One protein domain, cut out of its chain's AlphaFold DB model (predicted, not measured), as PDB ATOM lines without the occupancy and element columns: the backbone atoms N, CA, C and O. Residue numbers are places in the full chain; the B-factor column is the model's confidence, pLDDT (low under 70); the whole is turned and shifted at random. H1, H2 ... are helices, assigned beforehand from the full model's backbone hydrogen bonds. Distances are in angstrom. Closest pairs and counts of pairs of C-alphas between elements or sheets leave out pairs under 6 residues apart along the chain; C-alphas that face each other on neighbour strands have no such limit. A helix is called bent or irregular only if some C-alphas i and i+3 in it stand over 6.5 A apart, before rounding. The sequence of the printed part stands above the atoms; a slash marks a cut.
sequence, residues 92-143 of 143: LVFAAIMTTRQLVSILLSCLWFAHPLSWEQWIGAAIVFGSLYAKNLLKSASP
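Overview. This is residues 92 to 143 of the 143 residues of the protein "UDP-galactose/UDP-glucose transporter-related family protein" of Rhizophora mucronata (UniProt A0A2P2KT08). Two long helices, H2 and H1, make a helical hairpin that opens as a narrow V: they come together near the first residues of H1 and spread apart toward the link between them. At the open end, residues 108 to 114 and 118 to 124 stand free of each other. The printed part has 52 residues with two named helices, H1 then H2 along the chain, and no named strand; the class is all helix. The whole is loose, with a radius of gyration of the C-alphas of 13.2 A, and its outline is a rod spanning 45 by 20 by 10 A.

Arrangement. H2, residues 119 to 141, is the longest helix. It touches H1, residues 92 to 112, with residues 132 to 136 alone, and H1 touches it with residues 92 to 96 alone. The closest C-alphas of the two are those of Ala 96 and Leu 132, 6.7 A apart. The helices run opposite ways at a shallow tilt of 27 degrees, with their centres 12.7 A apart. In both H1 and H2, every O i to N i+4 pair is within hydrogen-bond range.

Along the chain. H2 has 23 residues and measures 32.6 A from C-alpha 119 at (32.345, 72.500, 192.134) to C-alpha 141 at (53.293, 48.202, 186.414). H1 has 21 residues and measures 30.3 A, beginning with C-alpha 92 at (47.477, 55.340, 175.565). Neither helix is bent.

Size, cuts and confidence. The two C-alphas farthest apart are those of Ala 114 and Pro 143, 45.0 A. The printed part has no cut and ends at residue 143, the chain's last residue. The link from H1 to H2, 6 residues, is short. The mean pLDDT of the printed part is 83.4; residues 140 to 143, of which 140 to 141 belong to H2, are under 70.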
ATOM      1  N   LEU A  92      48.004  54.983 174.239       88.31
ATOM      2  CA  LEU A  92      47.477  55.340 175.565       88.31
ATOM      3  C   LEU A  92      48.219  56.537 176.180       88.31
ATOM      4  O   LEU A  92      47.586  57.447 176.718       88.31
ATOM      5  N   VAL A  93      49.551  56.546 176.076       88.00
ATOM      6  CA  VAL A  93      50.382  57.645 176.588       88.00
ATOM      7  C   VAL A  93      50.169  58.897 175.741       88.00
ATOM      8  O   VAL A  93      50.039  59.989 176.286       88.00
ATOM      9  N   PHE A  94      50.024  58.744 174.421       90.38
ATOM     10  CA  PHE A  94      49.652  59.848 173.536       90.38
ATOM     11  C   PHE A  94      48.323  60.509 173.950       90.38
ATOM     12  O   PHE A  94      48.265  61.730 174.116       90.38
ATOM     13  N   ALA A  95      47.278  59.718 174.213       89.44
ATOM     14  CA  ALA A  95      45.998  60.235 174.700       89.44
ATOM     15  C   ALA A  95      46.132  60.958 176.059       89.44
ATOM     16  O   ALA A  95      45.490  61.988 176.290       89.44
ATOM     17  N   ALA A  96      47.005  60.473 176.948       88.94
ATOM     18  CA  ALA A  96      47.315  61.140 178.213       88.94
ATOM     19  C   ALA A  96      47.998  62.499 178.012       88.94
ATOM     20  O   ALA A  96      47.617  63.485 178.644       88.94
ATOM     21  N   ILE A  97      48.953  62.593 177.087       90.31
ATOM     22  CA  ILE A  97      49.619  63.858 176.752       90.31
ATOM     23  C   ILE A  97      48.605  64.865 176.190       90.31
ATOM     24  O   ILE A  97      48.563  66.014 176.637       90.31
ATOM     25  N   MET A  98      47.742  64.442 175.259       89.81
ATOM     26  CA  MET A  98      46.731  65.321 174.657       89.81
ATOM     27  C   MET A  98      45.740  65.876 175.682       89.81
ATOM     28  O   MET A  98      45.476  67.078 175.704       89.81
ATOM     29  N   THR A  99      45.211  65.015 176.548       88.81
ATOM     30  CA  THR A  99      44.260  65.413 177.598       88.81
ATOM     31  C   THR A  99      44.907  66.316 178.645       88.81
ATOM     32  O   THR A  99      44.292  67.302 179.045       88.81
ATOM     33  N   THR A 100      46.158  66.050 179.030       89.25
ATOM     34  CA  THR A 100      46.927  66.918 179.940       89.25
ATOM     35  C   THR A 100      47.113  68.308 179.337       89.25
ATOM     36  O   THR A 100      46.838  69.312 179.989       89.25
ATOM     37  N   ARG A 101      47.513  68.387 178.061       89.25
ATOM     38  CA  ARG A 101      47.638  69.659 177.337       89.25
ATOM     39  C   ARG A 101      46.311  70.425 177.316       89.25
ATOM     40  O   ARG A 101      46.293  71.628 177.568       89.25
ATOM     41  N   GLN A 102      45.204  69.732 177.036       87.94
ATOM     42  CA  GLN A 102      43.871  70.336 177.011       87.94
ATOM     43  C   GLN A 102      43.466  70.861 178.396       87.94
ATOM     44  O   GLN A 102      42.947  71.971 178.493       87.94
ATOM     45  N   LEU A 103      43.757  70.111 179.465       87.06
ATOM     46  CA  LEU A 103      43.504  70.534 180.842       87.06
ATOM     47  C   LEU A 103      44.256  71.805 181.193       87.06
ATOM     48  O   LEU A 103      43.656  72.749 181.693       87.06
ATOM     49  N   VAL A 104      45.565  71.821 180.938       89.38
ATOM     50  CA  VAL A 104      46.414  72.972 181.248       89.38
ATOM     51  C   VAL A 104      45.885  74.208 180.526       89.38
ATOM     52  O   VAL A 104      45.758  75.260 181.140       89.38
ATOM     53  N   SER A 105      45.472  74.072 179.262       88.81
ATOM     54  CA  SER A 105      44.844  75.167 178.517       88.81
ATOM     55  C   SER A 105      43.533  75.649 179.148       88.81
ATOM     56  O   SER A 105      43.292  76.854 179.175       88.81
ATOM     57  N   ILE A 106      42.685  74.742 179.645       88.06
ATOM     58  CA  ILE A 106      41.425  75.099 180.315       88.06
ATOM     59  C   ILE A 106      41.714  75.826 181.633       88.06
ATOM     60  O   ILE A 106      41.158  76.894 181.868       88.06
ATOM     61  N   LEU A 107      42.618  75.293 182.460       85.56
ATOM     62  CA  LEU A 107      42.994  75.898 183.739       85.56
ATOM     63  C   LEU A 107      43.606  77.287 183.545       85.56
ATOM     64  O   LEU A 107      43.186  78.230 184.209       85.56
ATOM     65  N   LEU A 108      44.548  77.432 182.609       87.88
ATOM     66  CA  LEU A 108      45.148  78.727 182.281       87.88
ATOM     67  C   LEU A 108      44.099  79.728 181.785       87.88
ATOM     68  O   LEU A 108      44.135  80.884 182.193       87.88
ATOM     69  N   SER A 109      43.141  79.289 180.964       88.31
ATOM     70  CA  SER A 109      42.034  80.136 180.505       88.31
ATOM     71  C   SER A 109      41.156  80.607 181.671       88.31
ATOM     72  O   SER A 109      40.896  81.800 181.807       88.31
ATOM     73  N   CYS A 110      40.762  79.705 182.575       84.94
ATOM     74  CA  CYS A 110      39.984  80.063 183.763       84.94
ATOM     75  C   CYS A 110      40.729  81.039 184.682       84.94
ATOM     76  O   CYS A 110      40.115  81.971 185.200       84.94
ATOM     77  N   LEU A 111      42.043  80.848 184.855       85.50
ATOM     78  CA  LEU A 111      42.896  81.750 185.633       85.50
ATOM     79  C   LEU A 111      43.003  83.135 184.982       85.50
ATOM     80  O   LEU A 111      42.905  84.139 185.678       85.50
ATOM     81  N   TRP A 112      43.178  83.193 183.659       91.25
ATOM     82  CA  TRP A 112      43.361  84.446 182.926       91.25
ATOM     83  C   TRP A 112      42.069  85.264 182.802       91.25
ATOM     84  O   TRP A 112      42.084  86.477 182.989       91.25
ATOM     85  N   PHE A 113      40.941  84.612 182.511       87.56
ATOM     86  CA  PHE A 113      39.637  85.267 182.336       87.56
ATOM     87  C   PHE A 113      38.821  85.379 183.633       87.56
ATOM     88  O   PHE A 113      37.686  85.848 183.595       87.56
ATOM     89  N   ALA A 114      39.378  84.952 184.774       82.38
ATOM     90  CA  ALA A 114      38.733  84.976 186.090       82.38
ATOM     91  C   ALA A 114      37.321  84.350 186.110       82.38
ATOM     92  O   ALA A 114      36.438  84.798 186.840       82.38
ATOM     93  N   HIS A 115      37.106  83.293 185.320       79.50
ATOM     94  CA  HIS A 115      35.868  82.517 185.336       79.50
ATOM     95  C   HIS A 115      36.015  81.342 186.311       79.50
ATOM     96  O   HIS A 115      36.693  80.363 185.976       79.50
ATOM     97  N   PRO A 116      35.413  81.407 187.516       74.25
ATOM     98  CA  PRO A 116      35.528  80.330 188.487       74.25
ATOM     99  C   PRO A 116      34.838  79.067 187.965       74.25
ATOM    100  O   PRO A 116      33.684  79.101 187.534       74.25
ATOM    101  N   LEU A 117      35.554  77.945 188.019       78.06
ATOM    102  CA  LEU A 117      34.997  76.626 187.730       78.06
ATOM    103  C   LEU A 117      34.016  76.221 188.837       78.06
ATOM    104  O   LEU A 117      34.318  76.356 190.024       78.06
ATOM    105  N   SER A 118      32.861  75.687 188.442       85.69
ATOM    106  CA  SER A 118      31.874  75.123 189.368       85.69
ATOM    107  C   SER A 118      32.452  73.916 190.116       85.69
ATOM    108  O   SER A 118      33.301  73.187 189.597       85.69
ATOM    109  N   TRP A 119      31.953  73.658 191.325       83.75
ATOM    110  CA  TRP A 119      32.345  72.500 192.134       83.75
ATOM    111  C   TRP A 119      32.163  71.164 191.389       83.75
ATOM    112  O   TRP A 119      33.012  70.278 191.463       83.75
ATOM    113  N   GLU A 120      31.105  71.047 190.585       86.81
ATOM    114  CA  GLU A 120      30.841  69.862 189.759       86.81
ATOM    115  C   GLU A 120      31.913  69.650 188.675       86.81
ATOM    116  O   GLU A 120      32.293  68.516 188.381       86.81
ATOM    117  N   GLN A 121      32.456  70.736 188.112       84.31
ATOM    118  CA  GLN A 121      33.505  70.679 187.086       84.31
ATOM    119  C   GLN A 121      34.840  70.222 187.676       84.31
ATOM    120  O   GLN A 121      35.564  69.461 187.034       84.31
ATOM    121  N   TRP A 122      35.142  70.629 188.911       85.31
ATOM    122  CA  TRP A 122      36.313  70.147 189.645       85.31
ATOM    123  C   TRP A 122      36.249  68.645 189.911       85.31
ATOM    124  O   TRP A 122      37.231  67.939 189.676       85.31
ATOM    125  N   ILE A 123      35.086  68.143 190.336       89.44
ATOM    126  CA  ILE A 123      34.875  66.705 190.539       89.44
ATOM    127  C   ILE A 123      35.019  65.953 189.210       89.44
ATOM    128  O   ILE A 123      35.741  64.958 189.138       89.44
ATOM    129  N   GLY A 124      34.388  66.447 188.139       87.06
ATOM    130  CA  GLY A 124      34.496  65.850 186.807       87.06
ATOM    131  C   GLY A 124      35.942  65.784 186.305       87.06
ATOM    132  O   GLY A 124      36.383  64.736 185.827       87.06
ATOM    133  N   ALA A 125      36.710  66.862 186.481       85.00
ATOM    134  CA  ALA A 125      38.132  66.883 186.159       85.00
ATOM    135  C   ALA A 125      38.898  65.828 186.974       85.00
ATOM    136  O   ALA A 125      39.586  64.990 186.391       85.00
ATOM    137  N   ALA A 126      38.731  65.798 188.299       86.50
ATOM    138  CA  ALA A 126      39.415  64.836 189.164       86.50
ATOM    139  C   ALA A 126      39.161  63.375 188.744       86.50
ATOM    140  O   ALA A 126      40.096  62.576 188.711       86.50
ATOM    141  N   ILE A 127      37.930  63.035 188.350       89.06
ATOM    142  CA  ILE A 127      37.572  61.691 187.872       89.06
ATOM    143  C   ILE A 127      38.261  61.364 186.537       89.06
ATOM    144  O   ILE A 127      38.848  60.287 186.385       89.06
ATOM    145  N   VAL A 128      38.215  62.275 185.559       85.50
ATOM    146  CA  VAL A 128      38.791  62.043 184.221       85.50
ATOM    147  C   VAL A 128      40.312  61.908 184.295       85.50
ATOM    148  O   VAL A 128      40.864  60.939 183.773       85.50
ATOM    149  N   PHE A 129      40.999  62.815 184.993       82.62
ATOM    150  CA  PHE A 129      42.455  62.738 185.133       82.62
ATOM    151  C   PHE A 129      42.872  61.582 186.037       82.62
ATOM    152  O   PHE A 129      43.760  60.817 185.665       82.62
ATOM    153  N   GLY A 130      42.191  61.384 187.168       85.50
ATOM    154  CA  GLY A 130      42.469  60.276 188.080       85.50
ATOM    155  C   GLY A 130      42.388  58.921 187.378       85.50
ATOM    156  O   GLY A 130      43.322  58.126 187.461       85.50
ATOM    157  N   SER A 131      41.323  58.678 186.610       85.81
ATOM    158  CA  SER A 131      41.160  57.422 185.865       85.81
ATOM    159  C   SER A 131      42.199  57.239 184.751       85.81
ATOM    160  O   SER A 131      42.701  56.128 184.557       85.81
ATOM    161  N   LEU A 132      42.565  58.308 184.039       83.88
ATOM    162  CA  LEU A 132      43.532  58.243 182.945       83.88
ATOM    163  C   LEU A 132      44.961  57.995 183.441       83.88
ATOM    164  O   LEU A 132      45.665  57.146 182.886       83.88
ATOM    165  N   TYR A 133      45.391  58.688 184.496       84.00
ATOM    166  CA  TYR A 133      46.707  58.466 185.096       84.00
ATOM    167  C   TYR A 133      46.782  57.114 185.803       84.00
ATOM    168  O   TYR A 133      47.763  56.401 185.609       84.00
ATOM    169  N   ALA A 134      45.734  56.698 186.525       86.88
ATOM    170  CA  ALA A 134      45.686  55.370 187.136       86.88
ATOM    171  C   ALA A 134      45.855  54.256 186.089       86.88
ATOM    172  O   ALA A 134      46.649  53.339 186.288       86.88
ATOM    173  N   LYS A 135      45.182  54.359 184.934       83.00
ATOM    174  CA  LYS A 135      45.349  53.396 183.832       83.00
ATOM    175  C   LYS A 135      46.755  53.400 183.234       83.00
ATOM    176  O   LYS A 135      47.275  52.329 182.932       83.00
ATOM    177  N   ASN A 136      47.373  54.569 183.061       81.00
ATOM    178  CA  ASN A 136      48.750  54.649 182.563       81.00
ATOM    179  C   ASN A 136      49.753  54.034 183.550       81.00
ATOM    180  O   ASN A 136      50.622  53.271 183.131       81.00
ATOM    181  N   LEU A 137      49.599  54.301 184.850       81.06
ATOM    182  CA  LEU A 137      50.450  53.734 185.899       81.06
ATOM    183  C   LEU A 137      50.292  52.213 186.003       81.06
ATOM    184  O   LEU A 137      51.291  51.501 186.045       81.06
ATOM    185  N   LEU A 138      49.059  51.700 185.958       81.56
ATOM    186  CA  LEU A 138      48.797  50.257 185.961       81.56
ATOM    187  C   LEU A 138      49.386  49.559 184.729       81.56
ATOM    188  O   LEU A 138      49.947  48.475 184.855       81.56
ATOM    189  N   LYS A 139      49.324  50.189 183.548       72.94
ATOM    190  CA  LYS A 139      49.974  49.661 182.339       72.94
ATOM    191  C   LYS A 139      51.500  49.634 182.470       72.94
ATOM    192  O   LYS A 139      52.115  48.708 181.964       72.94
ATOM    193  N   SER A 140      52.098  50.617 183.145       65.75
ATOM    194  CA  SER A 140      53.540  50.633 183.421       65.75
ATOM    195  C   SER A 140      53.967  49.611 184.483       65.75
ATOM    196  O   SER A 140      55.147  49.282 184.547       65.75
ATOM    197  N   ALA A 141      53.040  49.156 185.333       63.62
ATOM    198  CA  ALA A 141      53.293  48.202 186.414       63.62
ATOM    199  C   ALA A 141      53.023  46.734 186.028       63.62
ATOM    200  O   ALA A 141      53.390  45.836 186.782       63.62
ATOM    201  N   SER A 142      52.381  46.482 184.881       45.44
ATOM    202  CA  SER A 142      52.254  45.133 184.324       45.44
ATOM    203  C   SER A 142      53.547  44.783 183.573       45.44
ATOM    204  O   SER A 142      53.864  45.506 182.625       45.44
ATOM    205  N   PRO A 143      54.288  43.738 183.986       43.97
ATOM    206  CA  PRO A 143      55.490  43.275 183.289       43.97
ATOM    207  C   PRO A 143      55.188  42.738 181.884       43.97
ATOM    208  O   PRO A 143      54.028  42.323 181.636       43.97
TER     209      PRO A 143